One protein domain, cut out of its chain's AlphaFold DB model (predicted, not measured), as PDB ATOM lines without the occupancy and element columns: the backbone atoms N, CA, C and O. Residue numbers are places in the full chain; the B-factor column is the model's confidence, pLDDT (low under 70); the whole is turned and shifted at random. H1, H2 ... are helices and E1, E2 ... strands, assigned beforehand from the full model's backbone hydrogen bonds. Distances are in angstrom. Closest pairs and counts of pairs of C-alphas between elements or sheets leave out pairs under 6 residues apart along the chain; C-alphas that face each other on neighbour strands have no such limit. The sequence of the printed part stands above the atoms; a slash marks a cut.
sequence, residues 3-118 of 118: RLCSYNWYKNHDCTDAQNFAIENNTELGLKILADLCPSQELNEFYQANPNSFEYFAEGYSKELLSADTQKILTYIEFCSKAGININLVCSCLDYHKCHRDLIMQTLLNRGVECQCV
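This is residues 3 to 118 of the 118 residues of an uncharacterized protein of Coprococcus eutactus CAG:665 (UniProt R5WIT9). A small sheet of three short parallel strands, E2, E1 and E3, has helix H7 over one face, with H3 along its E2 edge and H6 close to both helices. The hairpin of H4 and H5 makes one end of the domain, H5 packing on H7, while H1 and H2 form a loose loop at the other end, where residues 11 to 17 stick out. The printed part has 116 residues, with seven named helices and three named strands in the order E1 H1 H2 H3 H4 H5 H6 E2 H7 E3, and is mostly helix. It is compact, with a radius of gyration of the C-alphas of 14.3 A and spans of 40 by 32 by 21 A.

E1 is residues 3 to 6, beginning at C-alpha 3 (37.858, 21.726, 10.220). E2 is residues 87 to 91, 13.1 A long, and E3 is residues 115 to 117, ending at C-alpha 117 (40.126, 18.823, 14.698). H7 is residues 100 to 110, 15.4 A. H3 is residues 28 to 35, and H6, the longest, is residues 68 to 82, 21.0 A, beginning at C-alpha 68 (55.071, 24.993, -5.135). H4 is residues 41 to 49, H5 residues 54 to 64, 15.0 A, H1 residues 7 to 12 and H2 residues 16 to 24.

E1 is the inner strand. Beside E2 it has N 3 and O 87 2.8 A apart, within hydrogen-bond range; beside E3, N 4 and O 116 are 2.9 A apart. H7 is on the sheet at a height of 9.2 A, two layers with one helix on one face, and runs along the strands, at 15 degrees to E1 on the local plane. E2, H7, E3 form a split strand-helix-strand unit, E1 lying between its two strands, with a right-handed crossover. E1, the helices H1 to H6 and E2 form a strand-helix-strand unit of parallel neighbours. H3 is on the same face as H7, over none of the strands; its closest C-alphas to E2 are Leu 34 and Leu 89, 6.0 A. H1 and H6 only graze the sheet. H5 touches H7, closest at the C-alphas of Ser 62 and Leu 103, 7.1 A, and forms a hairpin with H4, opposite ways at a shallow tilt of 2 degrees. In each named helix every O i to N i+4 pair is within hydrogen-bond range.

The C-alphas of Glu 24 and Asn 52, the two farthest apart, are 41.1 A apart. The printed part has no cut and no long link. The mean pLDDT of the printed part is 74.3, and 38 residues are under 70, among them residues 5 to 35.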
ATOM      1  N   ARG A   3      38.108  22.947   9.449       71.62
ATOM      2  CA  ARG A   3      37.858  21.726  10.220       71.62
ATOM      3  C   ARG A   3      38.516  20.535   9.545       71.62
ATOM      4  O   ARG A   3      38.310  20.326   8.354       71.62
ATOM      5  N   LEU A   4      39.276  19.747  10.299       71.81
ATOM      6  CA  LEU A   4      39.831  18.476   9.839       71.81
ATOM      7  C   LEU A   4      39.090  17.332  10.533       71.81
ATOM      8  O   LEU A   4      39.209  17.171  11.747       71.81
ATOM      9  N   CYS A   5      38.329  16.554   9.765       67.00
ATOM     10  CA  CYS A   5      37.400  15.548  10.272       67.00
ATOM     11  C   CYS A   5      37.898  14.124   9.989       67.00
ATOM     12  O   CYS A   5      38.388  13.839   8.891       67.00
ATOM     13  N   SER A   6      37.713  13.192  10.933       66.62
ATOM     14  CA  SER A   6      37.770  11.758  10.582       66.62
ATOM     15  C   SER A   6      36.528  11.332   9.791       66.62
ATOM     16  O   SER A   6      35.420  11.796  10.057       66.62
ATOM     17  N   TYR A   7      36.678  10.386   8.861       63.25
ATOM     18  CA  TYR A   7      35.551   9.822   8.115       63.25
ATOM     19  C   TYR A   7      34.537   9.126   9.037       63.25
ATOM     20  O   TYR A   7      33.334   9.216   8.815       63.25
ATOM     21  N   ASN A   8      35.001   8.479  10.113       58.72
ATOM     22  CA  ASN A   8      34.117   7.854  11.102       58.72
ATOM     23  C   ASN A   8      33.291   8.888  11.879       58.72
ATOM     24  O   ASN A   8      32.110   8.657  12.125       58.72
ATOM     25  N   TRP A   9      33.882  10.031  12.239       57.06
ATOM     26  CA  TRP A   9      33.145  11.137  12.851       57.06
ATOM     27  C   TRP A   9      32.127  11.727  11.868       57.06
ATOM     28  O   TRP A   9      30.956  11.860  12.221       57.06
ATOM     29  N   TYR A  10      32.550  11.959  10.620       55.25
ATOM     30  CA  TYR A  10      31.709  12.452   9.524       55.25
ATOM     31  C   TYR A  10      30.511  11.536   9.221       55.25
ATOM     32  O   TYR A  10      29.426  12.018   8.925       55.25
ATOM     33  N   LYS A  11      30.690  10.212   9.306       52.06
ATOM     34  CA  LYS A  11      29.637   9.219   9.044       52.06
ATOM     35  C   LYS A  11      28.612   9.103  10.182       52.06
ATOM     36  O   LYS A  11      27.470   8.739   9.922       52.06
ATOM     37  N   ASN A  12      29.031   9.349  11.424       53.38
ATOM     38  CA  ASN A  12      28.225   9.082  12.624       53.38
ATOM     39  C   ASN A  12      27.574  10.330  13.236       53.38
ATOM     40  O   ASN A  12      26.647  10.191  14.030       53.38
ATOM     41  N   HIS A  13      28.041  11.530  12.894       50.59
ATOM     42  CA  HIS A  13      27.310  12.763  13.167       50.59
ATOM     43  C   HIS A  13      26.507  13.070  11.920       50.59
ATOM     44  O   HIS A  13      27.103  13.141  10.848       50.59
ATOM     45  N   ASP A  14      25.185  13.188  12.074       43.03
ATOM     46  CA  ASP A  14      24.213  13.526  11.036       43.03
ATOM     47  C   ASP A  14      24.645  14.833  10.357       43.03
ATOM     48  O   ASP A  14      24.266  15.942  10.718       43.03
ATOM     49  N   CYS A  15      25.564  14.701   9.408       44.72
ATOM     50  CA  CYS A  15      26.154  15.791   8.668       44.72
ATOM     51  C   CYS A  15      25.189  16.206   7.566       44.72
ATOM     52  O   CYS A  15      25.638  16.679   6.535       44.72
ATOM     53  N   THR A  16      23.878  16.076   7.770       40.94
ATOM     54  CA  THR A  16      22.896  16.824   6.998       40.94
ATOM     55  C   THR A  16      23.262  18.305   7.055       40.94
ATOM     56  O   THR A  16      23.327  18.915   6.007       40.94
ATOM     57  N   ASP A  17      23.725  18.856   8.180       40.16
ATOM     58  CA  ASP A  17      24.218  20.241   8.209       40.16
ATOM     59  C   ASP A  17      25.556  20.447   7.484       40.16
ATOM     60  O   ASP A  17      25.730  21.462   6.826       40.16
ATOM     61  N   ALA A  18      26.511  19.511   7.534       39.69
ATOM     62  CA  ALA A  18      27.801  19.689   6.853       39.69
ATOM     63  C   ALA A  18      27.746  19.359   5.353       39.69
ATOM     64  O   ALA A  18      28.487  19.979   4.602       39.69
ATOM     65  N   GLN A  19      26.877  18.435   4.922       36.59
ATOM     66  CA  GLN A  19      26.532  18.110   3.532       36.59
ATOM     67  C   GLN A  19      25.584  19.153   2.937       36.59
ATOM     68  O   GLN A  19      25.797  19.547   1.799       36.59
ATOM     69  N   ASN A  20      24.603  19.665   3.687       37.44
ATOM     70  CA  ASN A  20      23.755  20.772   3.231       37.44
ATOM     71  C   ASN A  20      24.548  22.080   3.203       37.44
ATOM     72  O   ASN A  20      24.486  22.770   2.200       37.44
ATOM     73  N   PHE A  21      25.405  22.377   4.188       40.06
ATOM     74  CA  PHE A  21      26.310  23.534   4.127       40.06
ATOM     75  C   PHE A  21      27.314  23.406   2.979       40.06
ATOM     76  O   PHE A  21      27.624  24.381   2.302       40.06
ATOM     77  N   ALA A  22      27.809  22.194   2.740       39.88
ATOM     78  CA  ALA A  22      28.669  21.860   1.621       39.88
ATOM     79  C   ALA A  22      27.990  22.153   0.262       39.88
ATOM     80  O   ALA A  22      28.508  22.902  -0.573       39.88
ATOM     81  N   ILE A  23      26.788  21.612   0.079       38.72
ATOM     82  CA  ILE A  23      25.959  21.773  -1.117       38.72
ATOM     83  C   ILE A  23      25.493  23.232  -1.291       38.72
ATOM     84  O   ILE A  23      25.491  23.734  -2.411       38.72
ATOM     85  N   GLU A  24      25.180  23.946  -0.207       39.78
ATOM     86  CA  GLU A  24      24.770  25.358  -0.215       39.78
ATOM     87  C   GLU A  24      25.945  26.339  -0.425       39.78
ATOM     88  O   GLU A  24      25.713  27.466  -0.856       39.78
ATOM     89  N   ASN A  25      27.206  25.931  -0.181       46.41
ATOM     90  CA  ASN A  25      28.396  26.805  -0.236       46.41
ATOM     91  C   ASN A  25      29.519  26.337  -1.199       46.41
ATOM     92  O   ASN A  25      30.674  26.719  -1.015       46.41
ATOM     93  N   ASN A  26      29.225  25.556  -2.250       49.00
ATOM     94  CA  ASN A  26      30.203  25.112  -3.277       49.00
ATOM     95  C   ASN A  26      31.365  24.226  -2.767       49.00
ATOM     96  O   ASN A  26      32.544  24.429  -3.063       49.00
ATOM     97  N   THR A  27      31.050  23.168  -2.035       45.72
ATOM     98  CA  THR A  27      32.020  22.286  -1.368       45.72
ATOM     99  C   THR A  27      32.696  21.211  -2.223       45.72
ATOM    100  O   THR A  27      33.549  20.484  -1.709       45.72
ATOM    101  N   GLU A  28      32.405  21.115  -3.525       49.03
ATOM    102  CA  GLU A  28      33.286  20.371  -4.444       49.03
ATOM    103  C   GLU A  28      34.743  20.836  -4.311       49.03
ATOM    104  O   GLU A  28      35.678  20.053  -4.453       49.03
ATOM    105  N   LEU A  29      34.920  22.114  -3.988       50.06
ATOM    106  CA  LEU A  29      36.192  22.758  -3.741       50.06
ATOM    107  C   LEU A  29      36.938  22.159  -2.534       50.06
ATOM    108  O   LEU A  29      38.118  21.864  -2.657       50.06
ATOM    109  N   GLY A  30      36.272  21.910  -1.400       49.66
ATOM    110  CA  GLY A  30      36.908  21.338  -0.201       49.66
ATOM    111  C   GLY A  30      37.353  19.882  -0.384       49.66
ATOM    112  O   GLY A  30      38.417  19.495   0.097       49.66
ATOM    113  N   LEU A  31      36.577  19.095  -1.139       50.41
ATOM    114  CA  LEU A  31      36.932  17.717  -1.503       50.41
ATOM    115  C   LEU A  31      38.070  17.660  -2.535       50.41
ATOM    116  O   LEU A  31      38.972  16.839  -2.383       50.41
ATOM    117  N   LYS A  32      38.066  18.551  -3.540       55.50
ATOM    118  CA  LYS A  32      39.171  18.695  -4.509       55.50
ATOM    119  C   LYS A  32      40.468  19.118  -3.806       55.50
ATOM    120  O   LYS A  32      41.487  18.461  -3.965       55.50
ATOM    121  N   ILE A  33      40.390  20.110  -2.919       60.19
ATOM    122  CA  ILE A  33      41.529  20.617  -2.137       60.19
ATOM    123  C   ILE A  33      42.187  19.533  -1.279       60.19
ATOM    124  O   ILE A  33      43.409  19.512  -1.172       60.19
ATOM    125  N   LEU A  34      41.413  18.641  -0.654       60.38
ATOM    126  CA  LEU A  34      42.006  17.578   0.156       60.38
ATOM    127  C   LEU A  34      42.680  16.503  -0.703       60.38
ATOM    128  O   LEU A  34      43.742  16.017  -0.327       60.38
ATOM    129  N   ALA A  35      42.084  16.145  -1.845       62.34
ATOM    130  CA  ALA A  35      42.703  15.215  -2.784       62.34
ATOM    131  C   ALA A  35      44.058  15.750  -3.280       62.34
ATOM    132  O   ALA A  35      45.021  14.991  -3.356       62.34
ATOM    133  N   ASP A  36      44.147  17.062  -3.508       70.00
ATOM    134  CA  ASP A  36      45.380  17.733  -3.930       70.00
ATOM    135  C   ASP A  36      46.409  17.906  -2.792       70.00
ATOM    136  O   ASP A  36      47.568  18.243  -3.036       70.00
ATOM    137  N   LEU A  37      46.000  17.670  -1.541       81.00
ATOM    138  CA  LEU A  37      46.882  17.617  -0.377       81.00
ATOM    139  C   LEU A  37      47.235  16.184   0.024       81.00
ATOM    140  O   LEU A  37      47.934  16.008   1.013       81.00
ATOM    141  N   CYS A  38      46.796  15.144  -0.681       83.19
ATOM    142  CA  CYS A  38      47.202  13.782  -0.340       83.19
ATOM    143  C   CYS A  38      48.726  13.596  -0.489       83.19
ATOM    144  O   CYS A  38      49.327  14.189  -1.386       83.19
ATOM    145  N   PRO A  39      49.358  12.758   0.358       86.62
ATOM    146  CA  PRO A  39      50.737  12.341   0.126       86.62
ATOM    147  C   PRO A  39      50.861  11.676  -1.245       86.62
ATOM    148  O   PRO A  39      49.902  11.065  -1.734       86.62
ATOM    149  N   SER A  40      52.050  11.750  -1.844       88.19
ATOM    150  CA  SER A  40      52.317  11.051  -3.098       88.19
ATOM    151  C   SER A  40      52.016   9.555  -2.982       88.19
ATOM    152  O   SER A  40      52.112   8.943  -1.910       88.19
ATOM    153  N   GLN A  41      51.646   8.948  -4.111       85.81
ATOM    154  CA  GLN A  41      51.355   7.519  -4.167       85.81
ATOM    155  C   GLN A  41      52.545   6.690  -3.665       85.81
ATOM    156  O   GLN A  41      52.346   5.785  -2.864       85.81
ATOM    157  N   GLU A  42      53.770   7.051  -4.057       88.62
ATOM    158  CA  GLU A  42      55.000   6.376  -3.630       88.62
ATOM    159  C   GLU A  42      55.183   6.427  -2.107       88.62
ATOM    160  O   GLU A  42      55.425   5.400  -1.470       88.62
ATOM    161  N   LEU A  43      55.006   7.603  -1.498       87.81
ATOM    162  CA  LEU A  43      55.148   7.766  -0.054       87.81
ATOM    163  C   LEU A  43      54.062   7.003   0.720       87.81
ATOM    164  O   LEU A  43      54.329   6.410   1.769       87.81
ATOM    165  N   ASN A  44      52.836   6.996   0.193       85.50
ATOM    166  CA  ASN A  44      51.724   6.252   0.772       85.50
ATOM    167  C   ASN A  44      51.944   4.732   0.670       85.50
ATOM    168  O   ASN A  44      51.772   4.022   1.658       85.50
ATOM    169  N   GLU A  45      52.376   4.230  -0.489       86.81
ATOM    170  CA  GLU A  45      52.709   2.816  -0.700       86.81
ATOM    171  C   GLU A  45      53.866   2.369   0.201       86.81
ATOM    172  O   GLU A  45      53.785   1.316   0.838       86.81
ATOM    173  N   PHE A  46      54.905   3.200   0.339       88.88
ATOM    174  CA  PHE A  46      56.010   2.944   1.260       88.88
ATOM    175  C   PHE A  46      55.521   2.787   2.705       88.88
ATOM    176  O   PHE A  46      55.895   1.825   3.380       88.88
ATOM    177  N   TYR A  47      54.668   3.698   3.181       87.50
ATOM    178  CA  TYR A  47      54.150   3.639   4.547       87.50
ATOM    179  C   TYR A  47      53.204   2.454   4.767       87.50
ATOM    180  O   TYR A  47      53.266   1.807   5.811       87.50
ATOM    181  N   GLN A  48      52.378   2.105   3.778       84.44
ATOM    182  CA  GLN A  48      51.525   0.912   3.847       84.44
ATOM    183  C   GLN A  48      52.345  -0.379   3.941       84.44
ATOM    184  O   GLN A  48      51.977  -1.282   4.693       84.44
ATOM    185  N   ALA A  49      53.474  -0.454   3.234       88.00
ATOM    186  CA  ALA A  49      54.411  -1.568   3.348       88.00
ATOM    187  C   ALA A  49      55.197  -1.560   4.678       88.00
ATOM    188  O   ALA A  49      55.682  -2.606   5.109       88.00
ATOM    189  N   ASN A  50      55.305  -0.403   5.344       86.56
ATOM    190  CA  ASN A  50      56.111  -0.190   6.549       86.56
ATOM    191  C   ASN A  50      55.331   0.587   7.637       86.56
ATOM    192  O   ASN A  50      55.709   1.693   8.012       86.56
ATOM    193  N   PRO A  51      54.265   0.026   8.230       81.88
ATOM    194  CA  PRO A  51      53.347   0.778   9.100       81.88
ATOM    195  C   PRO A  51      53.974   1.338  10.395       81.88
ATOM    196  O   PRO A  51      53.380   2.187  11.059       81.88
ATOM    197  N   ASN A  52      55.179   0.892  10.766       85.88
ATOM    198  CA  ASN A  52      55.926   1.414  11.917       85.88
ATOM    199  C   ASN A  52      56.863   2.583  11.563       85.88
ATOM    200  O   ASN A  52      57.482   3.148  12.458       85.88
ATOM    201  N   SER A  53      56.967   2.974  10.290       87.44
ATOM    202  CA  SER A  53      57.876   4.025   9.819       87.44
ATOM    203  C   SER A  53      57.190   5.394   9.698       87.44
ATOM    204  O   SER A  53      57.451   6.133   8.747       87.44
ATOM    205  N   PHE A  54      56.294   5.739  10.632       88.56
ATOM    206  CA  PHE A  54      55.540   6.999  10.555       88.56
ATOM    207  C   PHE A  54      56.454   8.231  10.547       88.56
ATOM    208  O   PHE A  54      56.164   9.187   9.842       88.56
ATOM    209  N   GLU A  55      57.581   8.201  11.261       91.19
ATOM    210  CA  GLU A  55      58.552   9.306  11.269       91.19
ATOM    211  C   GLU A  55      59.091   9.607   9.860       91.19
ATOM    212  O   GLU A  55      59.123  10.763   9.443       91.19
ATOM    213  N   TYR A  56      59.413   8.567   9.085       91.12
ATOM    214  CA  TYR A  56      59.856   8.702   7.692       91.12
ATOM    215  C   TYR A  56      58.736   9.193   6.775       91.12
ATOM    216  O   TYR A  56      58.967  10.036   5.909       91.12
ATOM    217  N   PHE A  57      57.515   8.694   6.984       91.06
ATOM    218  CA  PHE A  57      56.339   9.194   6.278       91.06
ATOM    219  C   PHE A  57      56.126  10.690   6.554       91.06
ATOM    220  O   PHE A  57      55.937  11.470   5.624       91.06
ATOM    221  N   ALA A  58      56.208  11.102   7.819       91.94
ATOM    222  CA  ALA A  58      56.016  12.481   8.238       91.94
ATOM    223  C   ALA A  58      57.094  13.414   7.677       91.94
ATOM    224  O   ALA A  58      56.769  14.503   7.204       91.94
ATOM    225  N   GLU A  59      58.357  12.985   7.672       94.31
ATOM    226  CA  GLU A  59      59.449  13.741   7.056       94.31
ATOM    227  C   GLU A  59      59.247  13.896   5.541       94.31
ATOM    228  O   GLU A  59      59.355  15.006   5.012       94.31
ATOM    229  N   GLY A  60      58.922  12.801   4.844       93.12
ATOM    230  CA  GLY A  60      58.668  12.814   3.403       93.12
ATOM    231  C   GLY A  60      57.507  13.737   3.046       93.12
ATOM    232  O   GLY A  60      57.645  14.624   2.207       93.12
ATOM    233  N   TYR A  61      56.392  13.607   3.759       94.25
ATOM    234  CA  TYR A  61      55.204  14.398   3.481       94.25
ATOM    235  C   TYR A  61      55.402  15.875   3.848       94.25
ATOM    236  O   TYR A  61      54.952  16.755   3.123       94.25
ATOM    237  N   SER A  62      56.165  16.180   4.903       93.31
ATOM    238  CA  SER A  62      56.535  17.567   5.229       93.31
ATOM    239  C   SER A  62      57.322  18.237   4.101       93.31
ATOM    240  O   SER A  62      57.154  19.431   3.868       93.31
ATOM    241  N   LYS A  63      58.153  17.485   3.365       94.38
ATOM    242  CA  LYS A  63      58.845  17.985   2.163       94.38
ATOM    243  C   LYS A  63      57.872  18.203   1.003       94.38
ATOM    244  O   LYS A  63      57.960  19.235   0.342       94.38
ATOM    245  N   GLU A  64      56.929  17.288   0.782       93.56
ATOM    246  CA  GLU A  64      55.875  17.444  -0.235       93.56
ATOM    247  C   GLU A  64      55.006  18.682   0.030       93.56
ATOM    248  O   GLU A  64      54.711  19.440  -0.897       93.56
ATOM    249  N   LEU A  65      54.699  18.968   1.301       92.38
ATOM    250  CA  LEU A  65      53.953  20.159   1.709       92.38
ATOM    251  C   LEU A  65      54.663  21.475   1.354       92.38
ATOM    252  O   LEU A  65      54.002  22.504   1.217       92.38
ATOM    253  N   LEU A  66      55.987  21.472   1.172       92.94
ATOM    254  CA  LEU A  66      56.765  22.641   0.743       92.94
ATOM    255  C   LEU A  66      56.783  22.831  -0.782       92.94
ATOM    256  O   LEU A  66      57.310  23.840  -1.256       92.94
ATOM    257  N   SER A  67      56.224  21.897  -1.556       92.25
ATOM    258  CA  SER A  67      56.184  22.002  -3.014       92.25
ATOM    259  C   SER A  67      55.375  23.221  -3.471       92.25
ATOM    260  O   SER A  67      54.418  23.642  -2.818       92.25
ATOM    261  N   ALA A  68      55.738  23.798  -4.619       87.69
ATOM    262  CA  ALA A  68      55.071  24.993  -5.135       87.69
ATOM    263  C   ALA A  68      53.561  24.784  -5.345       87.69
ATOM    264  O   ALA A  68      52.778  25.703  -5.108       87.69
ATOM    265  N   ASP A  69      53.148  23.588  -5.766       85.25
ATOM    266  CA  ASP A  69      51.739  23.280  -6.001       85.25
ATOM    267  C   ASP A  69      50.973  23.119  -4.688       85.25
ATOM    268  O   ASP A  69      49.934  23.759  -4.508       85.25
ATOM    269  N   THR A  70      51.540  22.411  -3.710       88.19
ATOM    270  CA  THR A  70      50.950  22.327  -2.370       88.19
ATOM    271  C   THR A  70      50.856  23.698  -1.698       88.19
ATOM    272  O   THR A  70      49.837  24.036  -1.094       88.19
ATOM    273  N   GLN A  71      51.872  24.549  -1.852       88.56
ATOM    274  CA  GLN A  71      51.871  25.901  -1.292       88.56
ATOM    275  C   GLN A  71      50.765  26.792  -1.878       88.56
ATOM    276  O   GLN A  71      50.183  27.591  -1.138       88.56
ATOM    277  N   LYS A  72      50.419  26.647  -3.166       84.06
ATOM    278  CA  LYS A  72      49.267  27.353  -3.763       84.06
ATOM    279  C   LYS A  72      47.963  26.954  -3.073       84.06
ATOM    280  O   LYS A  72      47.169  27.825  -2.725       84.06
ATOM    281  N   ILE A  73      47.774  25.660  -2.826       85.25
ATOM    282  CA  ILE A  73      46.568  25.122  -2.187       85.25
ATOM    283  C   ILE A  73      46.473  25.585  -0.729       85.25
ATOM    284  O   ILE A  73      45.436  26.094  -0.307       85.25
ATOM    285  N   LEU A  74      47.567  25.503   0.032       89.19
ATOM    286  CA  LEU A  74      47.615  25.991   1.416       89.19
ATOM    287  C   LEU A  74      47.315  27.495   1.508       89.19
ATOM    288  O   LEU A  74      46.596  27.932   2.405       89.19
ATOM    289  N   THR A  75      47.816  28.283   0.553       86.38
ATOM    290  CA  THR A  75      47.532  29.725   0.458       86.38
ATOM    291  C   THR A  75      46.059  29.991   0.146       86.38
ATOM    292  O   THR A  75      45.463  30.918   0.692       86.38
ATOM    293  N   TYR A  76      45.444  29.161  -0.695       83.38
ATOM    294  CA  TYR A  76      44.017  29.243  -0.981       83.38
ATOM    295  C   TYR A  76      43.161  28.947   0.261       83.38
ATOM    296  O   TYR A  76      42.254  29.715   0.582       83.38
ATOM    297  N   ILE A  77      43.492  27.891   1.012       83.38
ATOM    298  CA  ILE A  77      42.820  27.548   2.278       83.38
ATOM    299  C   ILE A  77      42.921  28.705   3.275       83.38
ATOM    300  O   ILE A  77      41.932  29.082   3.907       83.38
ATOM    301  N   GLU A  78      44.112  29.289   3.402       86.81
ATOM    302  CA  GLU A  78      44.367  30.443   4.259       86.81
ATOM    303  C   GLU A  78      43.489  31.643   3.872       86.81
ATOM    304  O   GLU A  78      42.844  32.240   4.739       86.81
ATOM    305  N   PHE A  79      43.415  31.967   2.577       82.50
ATOM    306  CA  PHE A  79      42.552  33.027   2.052       82.50
ATOM    307  C   PHE A  79      41.079  32.779   2.391       82.50
ATOM    308  O   PHE A  79      40.425  33.653   2.958       82.50
ATOM    309  N   CYS A  80      40.568  31.580   2.107       77.62
ATOM    310  CA  CYS A  80      39.191  31.205   2.415       77.62
ATOM    311  C   CYS A  80      38.891  31.336   3.910       77.62
ATOM    312  O   CYS A  80      37.883  31.937   4.283       77.62
ATOM    313  N   SER A  81      39.785  30.847   4.775       81.94
ATOM    314  CA  SER A  81      39.586  30.950   6.220       81.94
ATOM    315  C   SER A  81      39.546  32.406   6.689       81.94
ATOM    316  O   SER A  81      38.680  32.754   7.493       81.94
ATOM    317  N   LYS A  82      40.437  33.265   6.175       82.00
ATOM    318  CA  LYS A  82      40.452  34.710   6.476       82.00
ATOM    319  C   LYS A  82      39.215  35.436   5.939       82.00
ATOM    320  O   LYS A  82      38.782  36.413   6.539       82.00
ATOM    321  N   ALA A  83      38.625  34.941   4.853       77.75
ATOM    322  CA  ALA A  83      37.370  35.438   4.293       77.75
ATOM    323  C   ALA A  83      36.114  34.935   5.039       77.75
ATOM    324  O   ALA A  83      35.000  35.236   4.620       77.75
ATOM    325  N   GLY A  84      36.267  34.164   6.123       73.62
ATOM    326  CA  GLY A  84      35.144  33.596   6.874       73.62
ATOM    327  C   GLY A  84      34.497  32.376   6.209       73.62
ATOM    328  O   GLY A  84      33.458  31.910   6.670       73.62
ATOM    329  N   ILE A  85      35.107  31.835   5.153       72.50
ATOM    330  CA  ILE A  85      34.644  30.616   4.489       72.50
ATOM    331  C   ILE A  85      35.107  29.417   5.317       72.50
ATOM    332  O   ILE A  85      36.289  29.278   5.649       72.50
ATOM    333  N   ASN A  86      34.165  28.540   5.657       72.19
ATOM    334  CA  ASN A  86      34.467  27.312   6.378       72.19
ATOM    335  C   ASN A  86      34.923  26.222   5.407       72.19
ATOM    336  O   ASN A  86      34.247  25.948   4.417       72.19
ATOM    337  N   ILE A  87      36.053  25.583   5.712       72.38
ATOM    338  CA  ILE A  87      36.599  24.472   4.921       72.38
ATOM    339  C   ILE A  87      36.579  23.215   5.778       72.38
ATOM    340  O   ILE A  87      37.157  23.211   6.859       72.38
ATOM    341  N   ASN A  88      35.961  22.148   5.271       71.12
ATOM    342  CA  ASN A  88      35.977  20.831   5.901       71.12
ATOM    343  C   ASN A  88      36.897  19.897   5.106       71.12
ATOM    344  O   ASN A  88      36.657  19.626   3.931       71.12
ATOM    345  N   LEU A  89      37.939  19.405   5.763       70.94
ATOM    346  CA  LEU A  89      38.943  18.493   5.239       70.94
ATOM    347  C   LEU A  89      38.703  17.098   5.843       70.94
ATOM    348  O   LEU A  89      38.872  16.919   7.045       70.94
ATOM    349  N   VAL A  90      38.278  16.111   5.047       66.94
ATOM    350  CA  VAL A  90      37.812  14.803   5.563       66.94
ATOM    351  C   VAL A  90      38.784  13.676   5.226       66.94
ATOM    352  O   VAL A  90      38.939  13.316   4.066       66.94
ATOM    353  N   CYS A  91      39.380  13.050   6.239       71.25
ATOM    354  CA  CYS A  91      40.336  11.955   6.061       71.25
ATOM    355  C   CYS A  91      39.779  10.610   6.554       71.25
ATOM    356  O   CYS A  91      39.140  10.543   7.603       71.25
ATOM    357  N   SER A  92      40.064   9.516   5.842       67.25
ATOM    358  CA  SER A  92      39.641   8.153   6.207       67.25
ATOM    359  C   SER A  92      40.580   7.418   7.174       67.25
ATOM    360  O   SER A  92      40.256   6.310   7.603       67.25
ATOM    361  N   CYS A  93      41.718   8.007   7.556       70.19
ATOM    362  CA  CYS A  93      42.644   7.384   8.501       70.19
ATOM    363  C   CYS A  93      42.016   7.213   9.895       70.19
ATOM    364  O   CYS A  93      41.380   8.124  10.428       70.19
ATOM    365  N   LEU A  94      42.246   6.043  10.501       64.50
ATOM    366  CA  LEU A  94      41.702   5.683  11.815       64.50
ATOM    367  C   LEU A  94      42.438   6.372  12.976       64.50
ATOM    368  O   LEU A  94      41.798   6.782  13.939       64.50
ATOM    369  N   ASP A  95      43.760   6.529  12.875       70.00
ATOM    370  CA  ASP A  95      44.598   7.175  13.892       70.00
ATOM    371  C   ASP A  95      44.915   8.618  13.473       70.00
ATOM    372  O   ASP A  95      45.402   8.858  12.372       70.00
ATOM    373  N   TYR A  96      44.598   9.598  14.325       62.28
ATOM    374  CA  TYR A  96      44.904  11.011  14.076       62.28
ATOM    375  C   TYR A  96      46.400  11.306  14.128       62.28
ATOM    376  O   TYR A  96      46.921  11.927  13.206       62.28
ATOM    377  N   HIS A  97      47.083  10.820  15.165       68.25
ATOM    378  CA  HIS A  97      48.488  11.138  15.426       68.25
ATOM    379  C   HIS A  97      49.440  10.451  14.445       68.25
ATOM    380  O   HIS A  97      50.626  10.759  14.408       68.25
ATOM    381  N   LYS A  98      48.916   9.520  13.639       73.19
ATOM    382  CA  LYS A  98      49.639   8.824  12.575       73.19
ATOM    383  C   LYS A  98      48.997   9.046  11.209       73.19
ATOM    384  O   LYS A  98      48.856   8.115  10.413       73.19
ATOM    385  N   CYS A  99      48.561  10.275  10.945       79.25
ATOM    386  CA  CYS A  99      47.878  10.639   9.712       79.25
ATOM    387  C   CYS A  99      48.416  11.944   9.119       79.25
ATOM    388  O   CYS A  99      48.730  12.891   9.835       79.25
ATOM    389  N   HIS A 100      48.425  12.022   7.785       83.81
ATOM    390  CA  HIS A 100      48.750  13.241   7.040       83.81
ATOM    391  C   HIS A 100      47.879  14.444   7.441       83.81
ATOM    392  O   HIS A 100      48.332  15.577   7.341       83.81
ATOM    393  N   ARG A 101      46.658  14.224   7.955       82.00
ATOM    394  CA  ARG A 101      45.787  15.305   8.442       82.00
ATOM    395  C   ARG A 101      46.402  16.097   9.590       82.00
ATOM    396  O   ARG A 101      46.226  17.309   9.625       82.00
ATOM    397  N   ASP A 102      47.122  15.444  10.504       85.38
ATOM    398  CA  ASP A 102      47.809  16.154  11.586       85.38
ATOM    399  C   ASP A 102      48.903  17.048  10.992       85.38
ATOM    400  O   ASP A 102      48.951  18.239  11.267       85.38
ATOM    401  N   LEU A 103      49.677  16.525  10.039       89.88
ATOM    402  CA  LEU A 103      50.732  17.276   9.350       89.88
ATOM    403  C   LEU A 103      50.182  18.484   8.561       89.88
ATOM    404  O   LEU A 103      50.759  19.574   8.617       89.88
ATOM    405  N   ILE A 104      49.032  18.337   7.891       89.00
ATOM    406  CA  ILE A 104      48.313  19.458   7.257       89.00
ATOM    407  C   ILE A 104      47.872  20.475   8.317       89.00
ATOM    408  O   ILE A 104      48.074  21.675   8.133       89.00
ATOM    409  N   MET A 105      47.288  20.016   9.428       88.50
ATOM    410  CA  MET A 105      46.818  20.891  10.503       88.50
ATOM    411  C   MET A 105      47.965  21.701  11.104       88.50
ATOM    412  O   MET A 105      47.848  22.920  11.191       88.50
ATOM    413  N   GLN A 106      49.083  21.062  11.453       89.88
ATOM    414  CA  GLN A 106      50.266  21.759  11.961       89.88
ATOM    415  C   GLN A 106      50.768  22.798  10.951       89.88
ATOM    416  O   GLN A 106      51.087  23.928  11.315       89.88
ATOM    417  N   THR A 107      50.775  22.454   9.661       92.81
ATOM    418  CA  THR A 107      51.187  23.377   8.595       92.81
ATOM    419  C   THR A 107      50.266  24.593   8.496       92.81
ATOM    420  O   THR A 107      50.748  25.716   8.375       92.81
ATOM    421  N   LEU A 108      48.950  24.403   8.583       91.62
ATOM    422  CA  LEU A 108      47.971  25.492   8.561       91.62
ATOM    423  C   LEU A 108      48.052  26.365   9.826       91.62
ATOM    424  O   LEU A 108      48.051  27.593   9.719       91.62
ATOM    425  N   LEU A 109      48.207  25.754  11.003       91.75
ATOM    426  CA  LEU A 109      48.402  26.468  12.270       91.75
ATOM    427  C   LEU A 109      49.663  27.341  12.237       91.75
ATOM    428  O   LEU A 109      49.610  28.511  12.612       91.75
ATOM    429  N   ASN A 110      50.771  26.823  11.697       92.81
ATOM    430  CA  ASN A 110      52.017  27.580  11.517       92.81
ATOM    431  C   ASN A 110      51.869  28.773  10.557       92.81
ATOM    432  O   ASN A 110      52.659  29.713  10.608       92.81
ATOM    433  N   ARG A 111      50.844  28.764   9.697       92.06
ATOM    434  CA  ARG A 111      50.480  29.879   8.805       92.06
ATOM    435  C   ARG A 111      49.474  30.850   9.434       92.06
ATOM    436  O   ARG A 111      49.029  31.783   8.770       92.06
ATOM    437  N   GLY A 112      49.100  30.645  10.697       90.31
ATOM    438  CA  GLY A 112      48.120  31.469  11.404       90.31
ATOM    439  C   GLY A 112      46.671  31.203  10.987       90.31
ATOM    440  O   GLY A 112      45.819  32.076  11.147       90.31
ATOM    441  N   VAL A 113      46.383  30.028  10.421       89.19
ATOM    442  CA  VAL A 113      45.015  29.612  10.093       89.19
ATOM    443  C   VAL A 113      44.357  29.021  11.335       89.19
ATOM    444  O   VAL A 113      44.927  28.166  12.005       89.19
ATOM    445  N   GLU A 114      43.132  29.451  11.631       86.94
ATOM    446  CA  GLU A 114      42.329  28.850  12.695       86.94
ATOM    447  C   GLU A 114      41.842  27.459  12.264       86.94
ATOM    448  O   GLU A 114      41.036  27.326  11.331       86.94
ATOM    449  N   CYS A 115      42.332  26.428  12.952       83.81
ATOM    450  CA  CYS A 115      41.996  25.033  12.692       83.81
ATOM    451  C   CYS A 115      41.306  24.379  13.893       83.81
ATOM    452  O   CYS A 115      41.674  24.612  15.042       83.81
ATOM    453  N   GLN A 116      40.351  23.496  13.610       78.81
ATOM    454  CA  GLN A 116      39.691  22.634  14.586       78.81
ATOM    455  C   GLN A 116      39.762  21.177  14.108       78.81
ATOM    456  O   GLN A 116      39.400  20.879  12.971       78.81
ATOM    457  N   CYS A 117      40.202  20.260  14.970       67.00
ATOM    458  CA  CYS A 117      40.126  18.823  14.698       67.00
ATOM    459  C   CYS A 117      38.853  18.239  15.319       67.00
ATOM    460  O   CYS A 117      38.560  18.537  16.480       67.00
ATOM    461  N   VAL A 118      38.128  17.408  14.561       61.78
ATOM    462  CA  VAL A 118      36.913  16.700  15.010       61.78
ATOM    463  C   VAL A 118      36.878  15.227  14.590       61.78
ATOM    464  O   VAL A 118      37.340  14.861  13.480       61.78
TER     465      VAL A 118